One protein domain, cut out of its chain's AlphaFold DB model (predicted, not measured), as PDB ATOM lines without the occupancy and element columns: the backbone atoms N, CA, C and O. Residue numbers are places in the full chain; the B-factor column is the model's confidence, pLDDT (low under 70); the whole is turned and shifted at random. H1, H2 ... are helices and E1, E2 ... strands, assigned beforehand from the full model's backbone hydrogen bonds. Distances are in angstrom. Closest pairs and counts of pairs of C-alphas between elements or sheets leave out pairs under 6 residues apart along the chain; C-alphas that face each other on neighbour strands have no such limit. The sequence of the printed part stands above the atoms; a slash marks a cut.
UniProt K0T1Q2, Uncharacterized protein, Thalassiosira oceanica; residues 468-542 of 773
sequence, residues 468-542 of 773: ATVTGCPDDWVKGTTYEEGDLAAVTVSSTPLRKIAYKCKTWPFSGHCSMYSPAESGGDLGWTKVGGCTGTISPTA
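This is residues 468 to 542 of the 773 residues of an uncharacterized protein of Thalassiosira oceanica (UniProt K0T1Q2). A strongly twisted four-strand sheet curls like part of a barrel, with the E2-E3 hairpin's tip at one end and two short helices at the other. The 75 printed residues run E1 E2 E3 H1 H2 E4; the sheet, order E1 E4 E3 E2, is mixed, as is the class. The whole is compact, radius of gyration of the C-alphas 11.6 A, spanning 34 by 26 by 23 A.

E4, residues 528 to 537, bends by 74 degrees at residue 533 and ends at C-alpha (-13.456, -47.904, 19.148). E3 is residues 498 to 505, 22.7 A; E2, 488 to 495, 20.1 A. E1, 470 to 473, begins at C-alpha (-18.847, -38.582, 18.402). H1 is 510 to 513, H2 524 to 527.

E4 is antiparallel to E3 (N 529 to O 504, 2.9 A) and parallel to E1 (N 473 to O 536, 2.9 A). E2 and E3 form an antiparallel hairpin (N 491 to O 501, 2.9 A). H1 and H2 touch, closest C-alphas His 513 and Gly 527, 4.4 A; each only grazes the sheet. Both are too short for O i to N i+4 pairs.

The printed part has no cut. The E1 to E2 link is long. pLDDT is under 70 at residues 468 to 471, 497 and 537 to 542.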
ATOM      1  N   ALA A 468     -24.685 -34.442  19.329       44.28
ATOM      2  CA  ALA A 468     -23.595 -34.797  18.425       44.28
ATOM      3  C   ALA A 468     -23.012 -36.200  18.692       44.28
ATOM      4  O   ALA A 468     -22.320 -36.427  19.686       44.28
ATOM      5  N   THR A 469     -23.257 -37.135  17.769       54.25
ATOM      6  CA  THR A 469     -22.630 -38.463  17.800       54.25
ATOM      7  C   THR A 469     -21.133 -38.315  17.546       54.25
ATOM      8  O   THR A 469     -20.718 -37.936  16.448       54.25
ATOM      9  N   VAL A 470     -20.309 -38.627  18.546       63.16
ATOM     10  CA  VAL A 470     -18.847 -38.582  18.402       63.16
ATOM     11  C   VAL A 470     -18.397 -39.751  17.522       63.16
ATOM     12  O   VAL A 470     -18.830 -40.890  17.713       63.16
ATOM     13  N   THR A 471     -17.540 -39.475  16.534       68.81
ATOM     14  CA  THR A 471     -17.047 -40.498  15.596       68.81
ATOM     15  C   THR A 471     -16.005 -41.384  16.283       68.81
ATOM     16  O   THR A 471     -14.819 -41.067  16.304       68.81
ATOM     17  N   GLY A 472     -16.471 -42.504  16.843       78.31
ATOM     18  CA  GLY A 472     -15.684 -43.396  17.694       78.31
ATOM     19  C   GLY A 472     -15.791 -43.026  19.176       78.31
ATOM     20  O   GLY A 472     -15.870 -41.854  19.537       78.31
ATOM     21  N   CYS A 473     -15.790 -44.029  20.055       86.94
ATOM     22  CA  CYS A 473     -15.624 -43.788  21.485       86.94
ATOM     23  C   CYS A 473     -14.151 -43.551  21.847       86.94
ATOM     24  O   CYS A 473     -13.301 -44.306  21.362       86.94
ATOM     25  N   PRO A 474     -13.858 -42.591  22.747       91.25
ATOM     26  CA  PRO A 474     -12.598 -42.558  23.485       91.25
ATOM     27  C   PRO A 474     -12.505 -43.748  24.460       91.25
ATOM     28  O   PRO A 474     -13.469 -44.504  24.637       91.25
ATOM     29  N   ASP A 475     -11.348 -43.902  25.105       90.31
ATOM     30  CA  ASP A 475     -11.142 -44.907  26.152       90.31
ATOM     31  C   ASP A 475     -12.096 -44.698  27.345       90.31
ATOM     32  O   ASP A 475     -12.562 -43.587  27.616       90.31
ATOM     33  N   ASP A 476     -12.411 -45.782  28.063       91.94
ATOM     34  CA  ASP A 476     -13.241 -45.703  29.271       91.94
ATOM     35  C   ASP A 476     -12.554 -44.869  30.364       91.94
ATOM     36  O   ASP A 476     -11.335 -44.916  30.535       91.94
ATOM     37  N   TRP A 477     -13.346 -44.122  31.133       95.31
ATOM     38  CA  TRP A 477     -12.849 -43.327  32.252       95.31
ATOM     39  C   TRP A 477     -12.190 -44.201  33.329       95.31
ATOM     40  O   TRP A 477     -12.751 -45.212  33.761       95.31
ATOM     41  N   VAL A 478     -11.016 -43.779  33.811       93.00
ATOM     42  CA  VAL A 478     -10.237 -44.479  34.841       93.00
ATOM     43  C   VAL A 478      -9.947 -43.543  36.014       93.00
ATOM     44  O   VAL A 478      -9.322 -42.492  35.866       93.00
ATOM     45  N   LYS A 479     -10.367 -43.958  37.214       91.62
ATOM     46  CA  LYS A 479     -10.197 -43.193  38.456       91.62
ATOM     47  C   LYS A 479      -8.722 -42.971  38.788       91.62
ATOM     48  O   LYS A 479      -7.953 -43.927  38.851       91.62
ATOM     49  N   GLY A 480      -8.344 -41.722  39.054       84.88
ATOM     50  CA  GLY A 480      -6.963 -41.338  39.362       84.88
ATOM     51  C   GLY A 480      -6.051 -41.135  38.145       84.88
ATOM     52  O   GLY A 480      -4.905 -40.726  38.328       84.88
ATOM     53  N   THR A 481      -6.535 -41.353  36.918       87.88
ATOM     54  CA  THR A 481      -5.858 -40.870  35.705       87.88
ATOM     55  C   THR A 481      -5.895 -39.342  35.682       87.88
ATOM     56  O   THR A 481      -6.914 -38.737  36.012       87.88
ATOM     57  N   THR A 482      -4.782 -38.704  35.315       86.56
ATOM     58  CA  THR A 482      -4.767 -37.252  35.069       86.56
ATOM     59  C   THR A 482      -5.465 -36.982  33.743       86.56
ATOM     60  O   THR A 482      -5.086 -37.577  32.740       86.56
ATOM     61  N   TYR A 483      -6.466 -36.105  33.767       87.88
ATOM     62  CA  TYR A 483      -7.157 -35.599  32.585       87.88
ATOM     63  C   TYR A 483      -6.923 -34.090  32.507       87.88
ATOM     64  O   TYR A 483      -7.042 -33.399  33.524       87.88
ATOM     65  N   GLU A 484      -6.564 -33.598  31.329       86.12
ATOM     66  CA  GLU A 484      -6.322 -32.184  31.049       86.12
ATOM     67  C   GLU A 484      -7.586 -31.498  30.494       86.12
ATOM     68  O   GLU A 484      -8.597 -32.140  30.191       86.12
ATOM     69  N   GLU A 485      -7.563 -30.166  30.394       87.69
ATOM     70  CA  GLU A 485      -8.690 -29.400  29.853       87.69
ATOM     71  C   GLU A 485      -9.033 -29.865  28.430       87.69
ATOM     72  O   GLU A 485      -8.216 -29.808  27.514       87.69
ATOM     73  N   GLY A 486     -10.275 -30.310  28.237       86.69
ATOM     74  CA  GLY A 486     -10.757 -30.778  26.946       86.69
ATOM     75  C   GLY A 486     -10.488 -32.251  26.616       86.69
ATOM     76  O   GLY A 486     -10.925 -32.682  25.545       86.69
ATOM     77  N   ASP A 487      -9.859 -33.033  27.501       92.38
ATOM     78  CA  ASP A 487      -9.701 -34.482  27.309       92.38
ATOM     79  C   ASP A 487     -11.048 -35.204  27.169       92.38
ATOM     80  O   ASP A 487     -12.047 -34.815  27.779       92.38
ATOM     81  N   LEU A 488     -11.069 -36.293  26.395       92.12
ATOM     82  CA  LEU A 488     -12.257 -37.119  26.176       92.12
ATOM     83  C   LEU A 488     -12.170 -38.455  26.923       92.12
ATOM     84  O   LEU A 488     -11.192 -39.185  26.780       92.12
ATOM     85  N   ALA A 489     -13.234 -38.814  27.642       93.88
ATOM     86  CA  ALA A 489     -13.392 -40.119  28.286       93.88
ATOM     87  C   ALA A 489     -14.798 -40.691  28.049       93.88
ATOM     88  O   ALA A 489     -15.779 -39.948  27.951       93.88
ATOM     89  N   ALA A 490     -14.910 -42.016  27.955       94.44
ATOM     90  CA  ALA A 490     -16.179 -42.715  27.792       94.44
ATOM     91  C   ALA A 490     -16.684 -43.299  29.118       94.44
ATOM     92  O   ALA A 490     -15.906 -43.729  29.968       94.44
ATOM     93  N   VAL A 491     -18.005 -43.387  29.270       92.75
ATOM     94  CA  VAL A 491     -18.641 -44.212  30.307       92.75
ATOM     95  C   VAL A 491     -19.621 -45.175  29.651       92.75
ATOM     96  O   VAL A 491     -20.444 -44.775  28.825       92.75
ATOM     97  N   THR A 492     -19.541 -46.451  30.025       90.69
ATOM     98  CA  THR A 492     -20.482 -47.487  29.580       90.69
ATOM     99  C   THR A 492     -21.782 -47.392  30.376       90.69
ATOM    100  O   THR A 492     -21.783 -47.613  31.583       90.69
ATOM    101  N   VAL A 493     -22.885 -47.078  29.693       86.12
ATOM    102  CA  VAL A 493     -24.226 -46.890  30.289       86.12
ATOM    103  C   VAL A 493     -25.180 -48.058  30.020       86.12
ATOM    104  O   VAL A 493     -26.213 -48.178  30.667       86.12
ATOM    105  N   SER A 494     -24.841 -48.948  29.085       81.88
ATOM    106  CA  SER A 494     -25.439 -50.283  28.982       81.88
ATOM    107  C   SER A 494     -24.442 -51.253  28.365       81.88
ATOM    108  O   SER A 494     -23.652 -50.865  27.504       81.88
ATOM    109  N   SER A 495     -24.469 -52.513  28.794       78.75
ATOM    110  CA  SER A 495     -23.643 -53.593  28.243       78.75
ATOM    111  C   SER A 495     -24.310 -54.323  27.072       78.75
ATOM    112  O   SER A 495     -23.605 -54.829  26.199       78.75
ATOM    113  N   THR A 496     -25.647 -54.356  27.024       72.06
ATOM    114  CA  THR A 496     -26.412 -55.176  26.071       72.06
ATOM    115  C   THR A 496     -27.700 -54.455  25.629       72.06
ATOM    116  O   THR A 496     -28.681 -54.470  26.373       72.06
ATOM    117  N   PRO A 497     -27.748 -53.842  24.428       68.75
ATOM    118  CA  PRO A 497     -26.617 -53.584  23.535       68.75
ATOM    119  C   PRO A 497     -25.601 -52.632  24.181       68.75
ATOM    120  O   PRO A 497     -25.975 -51.781  24.988       68.75
ATOM    121  N   LEU A 498     -24.326 -52.750  23.799       77.12
ATOM    122  CA  LEU A 498     -23.267 -51.883  24.314       77.12
ATOM    123  C   LEU A 498     -23.553 -50.419  23.943       77.12
ATOM    124  O   LEU A 498     -23.591 -50.067  22.764       77.12
ATOM    125  N   ARG A 499     -23.741 -49.569  24.955       83.06
ATOM    126  CA  ARG A 499     -23.956 -48.125  24.822       83.06
ATOM    127  C   ARG A 499     -22.940 -47.388  25.680       83.06
ATOM    128  O   ARG A 499     -22.834 -47.657  26.879       83.06
ATOM    129  N   LYS A 500     -22.232 -46.436  25.076       89.62
ATOM    130  CA  LYS A 500     -21.284 -45.550  25.751       89.62
ATOM    131  C   LYS A 500     -21.636 -44.087  25.485       89.62
ATOM    132  O   LYS A 500     -22.151 -43.749  24.419       89.62
ATOM    133  N   ILE A 501     -21.346 -43.231  26.459       90.81
ATOM    134  CA  ILE A 501     -21.460 -41.772  26.349       90.81
ATOM    135  C   ILE A 501     -20.057 -41.185  26.486       90.81
ATOM    136  O   ILE A 501     -19.320 -41.573  27.393       90.81
ATOM    137  N   ALA A 502     -19.695 -40.276  25.582       94.25
ATOM    138  CA  ALA A 502     -18.444 -39.532  25.623       94.25
ATOM    139  C   ALA A 502     -18.625 -38.215  26.394       94.25
ATOM    140  O   ALA A 502     -19.614 -37.496  26.212       94.25
ATOM    141  N   TYR A 503     -17.641 -37.890  27.226       94.81
ATOM    142  CA  TYR A 503     -17.583 -36.684  28.044       94.81
ATOM    143  C   TYR A 503     -16.263 -35.951  27.805       94.81
ATOM    144  O   TYR A 503     -15.232 -36.592  27.614       94.81
ATOM    145  N   LYS A 504     -16.304 -34.617  27.832       95.12
ATOM    146  CA  LYS A 504     -15.154 -33.716  27.698       95.12
ATOM    147  C   LYS A 504     -14.825 -33.101  29.057       95.12
ATOM    148  O   LYS A 504     -15.727 -32.577  29.714       95.12
ATOM    149  N   CYS A 505     -13.570 -33.189  29.488       96.38
ATOM    150  CA  CYS A 505     -13.113 -32.591  30.738       96.38
ATOM    151  C   CYS A 505     -13.234 -31.062  30.647       96.38
ATOM    152  O   CYS A 505     -12.894 -30.457  29.625       96.38
ATOM    153  N   LYS A 506     -13.795 -30.442  31.687       91.81
ATOM    154  CA  LYS A 506     -14.084 -29.005  31.748       91.81
ATOM    155  C   LYS A 506     -12.813 -28.177  31.892       91.81
ATOM    156  O   LYS A 506     -11.749 -28.684  32.233       91.81
ATOM    157  N   THR A 507     -12.965 -26.881  31.643       90.06
ATOM    158  CA  THR A 507     -11.879 -25.910  31.766       90.06
ATOM    159  C   THR A 507     -11.429 -25.729  33.211       90.06
ATOM    160  O   THR A 507     -12.154 -26.090  34.142       90.06
ATOM    161  N   TRP A 508     -10.262 -25.125  33.441       80.44
ATOM    162  CA  TRP A 508      -9.904 -24.661  34.791       80.44
ATOM    163  C   TRP A 508     -10.998 -23.715  35.356       80.44
ATOM    164  O   TRP A 508     -11.588 -22.950  34.586       80.44
ATOM    165  N   PRO A 509     -11.335 -23.750  36.668       84.00
ATOM    166  CA  PRO A 509     -10.783 -24.580  37.753       84.00
ATOM    167  C   PRO A 509     -11.331 -26.014  37.819       84.00
ATOM    168  O   PRO A 509     -10.928 -26.792  38.682       84.00
ATOM    169  N   PHE A 510     -12.261 -26.370  36.937       88.31
ATOM    170  CA  PHE A 510     -13.061 -27.587  37.036       88.31
ATOM    171  C   PHE A 510     -12.349 -28.857  36.550       88.31
ATOM    172  O   PHE A 510     -12.676 -29.946  37.025       88.31
ATOM    173  N   SER A 511     -11.330 -28.728  35.694       85.62
ATOM    174  CA  SER A 511     -10.485 -29.837  35.216       85.62
ATOM    175  C   SER A 511      -9.937 -30.730  36.341       85.62
ATOM    176  O   SER A 511      -9.872 -31.950  36.200       85.62
ATOM    177  N   GLY A 512      -9.643 -30.158  37.515       86.44
ATOM    178  CA  GLY A 512      -9.187 -30.910  38.690       86.44
ATOM    179  C   GLY A 512     -10.164 -31.989  39.187       86.44
ATOM    180  O   GLY A 512      -9.735 -32.945  39.829       86.44
ATOM    181  N   HIS A 513     -11.461 -31.888  38.875       90.62
ATOM    182  CA  HIS A 513     -12.458 -32.898  39.244       90.62
ATOM    183  C   HIS A 513     -12.474 -34.116  38.306       90.62
ATOM    184  O   HIS A 513     -12.926 -35.184  38.726       90.62
ATOM    185  N   CYS A 514     -11.944 -33.997  37.082       93.12
ATOM    186  CA  CYS A 514     -12.007 -35.040  36.052       93.12
ATOM    187  C   CYS A 514     -11.327 -36.357  36.475       93.12
ATOM    188  O   CYS A 514     -11.790 -37.442  36.128       93.12
ATOM    189  N   SER A 515     -10.253 -36.280  37.266       92.75
ATOM    190  CA  SER A 515      -9.521 -37.439  37.801       92.75
ATOM    191  C   SER A 515     -10.161 -38.060  39.054       92.75
ATOM    192  O   SER A 515      -9.913 -39.228  39.367       92.75
ATOM    193  N   MET A 516     -10.980 -37.288  39.779       90.94
ATOM    194  CA  MET A 516     -11.559 -37.668  41.074       90.94
ATOM    195  C   MET A 516     -12.920 -38.363  40.942       90.94
ATOM    196  O   MET A 516     -13.189 -39.324  41.673       90.94
ATOM    197  N   TYR A 517     -13.760 -37.902  40.013       92.75
ATOM    198  CA  TYR A 517     -15.146 -38.347  39.849       92.75
ATOM    199  C   TYR A 517     -15.396 -38.881  38.437       92.75
ATOM    200  O   TYR A 517     -14.999 -38.257  37.449       92.75
ATOM    201  N   SER A 518     -16.081 -40.025  38.344       92.62
ATOM    202  CA  SER A 518     -16.570 -40.535  37.061       92.62
ATOM    203  C   SER A 518     -17.605 -39.569  36.481       92.62
ATOM    204  O   SER A 518     -18.425 -39.070  37.252       92.62
ATOM    205  N   PRO A 519     -17.673 -39.360  35.153       90.88
ATOM    206  CA  PRO A 519     -18.714 -38.539  34.530       90.88
ATOM    207  C   PRO A 519     -20.163 -38.978  34.820       90.88
ATOM    208  O   PRO A 519     -21.085 -38.213  34.558       90.88
ATOM    209  N   ALA A 520     -20.367 -40.200  35.331       87.75
ATOM    210  CA  ALA A 520     -21.667 -40.741  35.743       87.75
ATOM    211  C   ALA A 520     -21.797 -40.977  37.268       87.75
ATOM    212  O   ALA A 520     -22.757 -41.600  37.716       87.75
ATOM    213  N   GLU A 521     -20.832 -40.523  38.076       89.81
ATOM    214  CA  GLU A 521     -20.934 -40.475  39.543       89.81
ATOM    215  C   GLU A 521     -21.413 -39.081  39.995       89.81
ATOM    216  O   GLU A 521     -21.205 -38.083  39.306       89.81
ATOM    217  N   SER A 522     -22.017 -38.982  41.184       85.19
ATOM    218  CA  SER A 522     -22.362 -37.682  41.783       85.19
ATOM    219  C   SER A 522     -21.094 -36.846  42.020       85.19
ATOM    220  O   SER A 522     -20.139 -37.334  42.631       85.19
ATOM    221  N   GLY A 523     -21.066 -35.607  41.514       85.69
ATOM    222  CA  GLY A 523     -19.868 -34.762  41.460       85.69
ATOM    223  C   GLY A 523     -19.052 -34.913  40.169       85.69
ATOM    224  O   GLY A 523     -18.132 -34.130  39.939       85.69
ATOM    225  N   GLY A 524     -19.386 -35.871  39.297       89.94
ATOM    226  CA  GLY A 524     -18.827 -35.983  37.947       89.94
ATOM    227  C   GLY A 524     -19.184 -34.789  37.065       89.94
ATOM    228  O   GLY A 524     -18.350 -34.304  36.304       89.94
ATOM    229  N   ASP A 525     -20.387 -34.252  37.250       91.94
ATOM    230  CA  ASP A 525     -20.883 -33.019  36.644       91.94
ATOM    231  C   ASP A 525     -20.003 -31.796  36.950       91.94
ATOM    232  O   ASP A 525     -19.940 -30.878  36.134       91.94
ATOM    233  N   LEU A 526     -19.263 -31.788  38.066       90.44
ATOM    234  CA  LEU A 526     -18.316 -30.714  38.374       90.44
ATOM    235  C   LEU A 526     -17.148 -30.707  37.384       90.44
ATOM    236  O   LEU A 526     -16.748 -29.636  36.946       90.44
ATOM    237  N   GLY A 527     -16.630 -31.882  37.010       92.44
ATOM    238  CA  GLY A 527     -15.475 -32.021  36.115       92.44
ATOM    239  C   GLY A 527     -15.821 -32.206  34.639       92.44
ATOM    240  O   GLY A 527     -15.034 -31.824  33.782       92.44
ATOM    241  N   TRP A 528     -16.984 -32.764  34.310       95.56
ATOM    242  CA  TRP A 528     -17.260 -33.283  32.971       95.56
ATOM    243  C   TRP A 528     -18.429 -32.582  32.269       95.56
ATOM    244  O   TRP A 528     -19.453 -32.258  32.869       95.56
ATOM    245  N   THR A 529     -18.288 -32.383  30.958       94.62
ATOM    246  CA  THR A 529     -19.355 -31.953  30.043       94.62
ATOM    247  C   THR A 529     -19.728 -33.120  29.133       94.62
ATOM    248  O   THR A 529     -18.875 -33.653  28.425       94.62
ATOM    249  N   LYS A 530     -21.002 -33.524  29.119       94.00
ATOM    250  CA  LYS A 530     -21.526 -34.560  28.212       94.00
ATOM    251  C   LYS A 530     -21.422 -34.085  26.758       94.00
ATOM    252  O   LYS A 530     -21.957 -33.032  26.429       94.00
ATOM    253  N   VAL A 531     -20.745 -34.853  25.900       89.81
ATOM    254  CA  VAL A 531     -20.594 -34.535  24.465       89.81
ATOM    255  C   VAL A 531     -21.709 -35.194  23.657       89.81
ATOM    256  O   VAL A 531     -22.388 -34.530  22.878       89.81
ATOM    257  N   GLY A 532     -21.935 -36.489  23.884       87.50
ATOM    258  CA  GLY A 532     -22.972 -37.253  23.197       87.50
ATOM    259  C   GLY A 532     -22.767 -38.762  23.303       87.50
ATOM    260  O   GLY A 532     -21.854 -39.242  23.980       87.50
ATOM    261  N   GLY A 533     -23.628 -39.522  22.630       85.75
ATOM    262  CA  GLY A 533     -23.417 -40.956  22.441       85.75
ATOM    263  C   GLY A 533     -22.213 -41.226  21.534       85.75
ATOM    264  O   GLY A 533     -21.917 -40.444  20.631       85.75
ATOM    265  N   CYS A 534     -21.529 -42.345  21.760       84.94
ATOM    266  CA  CYS A 534     -20.453 -42.816  20.890       84.94
ATOM    267  C   CYS A 534     -20.612 -44.314  20.594       84.94
ATOM    268  O   CYS A 534     -21.179 -45.070  21.390       84.94
ATOM    269  N   THR A 535     -20.107 -44.752  19.441       80.00
ATOM    270  CA  THR A 535     -20.096 -46.162  19.026       80.00
ATOM    271  C   THR A 535     -18.792 -46.505  18.308       80.00
ATOM    272  O   THR A 535     -18.158 -45.648  17.694       80.00
ATOM    273  N   GLY A 536     -18.379 -47.772  18.401       78.62
ATOM    274  CA  GLY A 536     -17.076 -48.229  17.910       78.62
ATOM    275  C   GLY A 536     -15.899 -47.746  18.767       78.62
ATOM    276  O   GLY A 536     -16.041 -46.901  19.647       78.62
ATOM    277  N   THR A 537     -14.721 -48.306  18.517       52.91
ATOM    278  CA  THR A 537     -13.456 -47.904  19.148       52.91
ATOM    279  C   THR A 537     -12.658 -47.021  18.199       52.91
ATOM    280  O   THR A 537     -12.458 -47.414  17.045       52.91
ATOM    281  N   ILE A 538     -12.108 -45.906  18.681       57.09
ATOM    282  CA  ILE A 538     -10.928 -45.334  18.018       57.09
ATOM    283  C   ILE A 538      -9.782 -46.358  18.093       57.09
ATOM    284  O   ILE A 538      -9.646 -47.079  19.082       57.09
ATOM    285  N   SER A 539      -8.976 -46.484  17.033       40.34
ATOM    286  CA  SER A 539      -7.764 -47.319  17.105       40.34
ATOM    287  C   SER A 539      -6.787 -46.730  18.134       40.34
ATOM    288  O   SER A 539      -6.760 -45.506  18.286       40.34
ATOM    289  N   PRO A 540      -5.997 -47.563  18.844       31.00
ATOM    290  CA  PRO A 540      -5.275 -47.154  20.047       31.00
ATOM    291  C   PRO A 540      -4.333 -45.978  19.776       31.00
ATOM    292  O   PRO A 540      -3.271 -46.128  19.170       31.00
ATOM    293  N   THR A 541      -4.748 -44.803  20.244       39.38
ATOM    294  CA  THR A 541      -4.036 -43.533  20.090       39.38
ATOM    295  C   THR A 541      -3.451 -43.187  21.451       39.38
ATOM    296  O   THR A 541      -4.163 -42.765  22.356       39.38
ATOM    297  N   ALA A 542      -2.163 -43.476  21.634       32.88
ATOM    298  CA  ALA A 542      -1.511 -43.363  22.933       32.88
ATOM    299  C   ALA A 542      -1.263 -41.889  23.309       32.88
ATOM    300  O   ALA A 542      -0.286 -41.296  22.850       32.88
TER     301      ALA A 542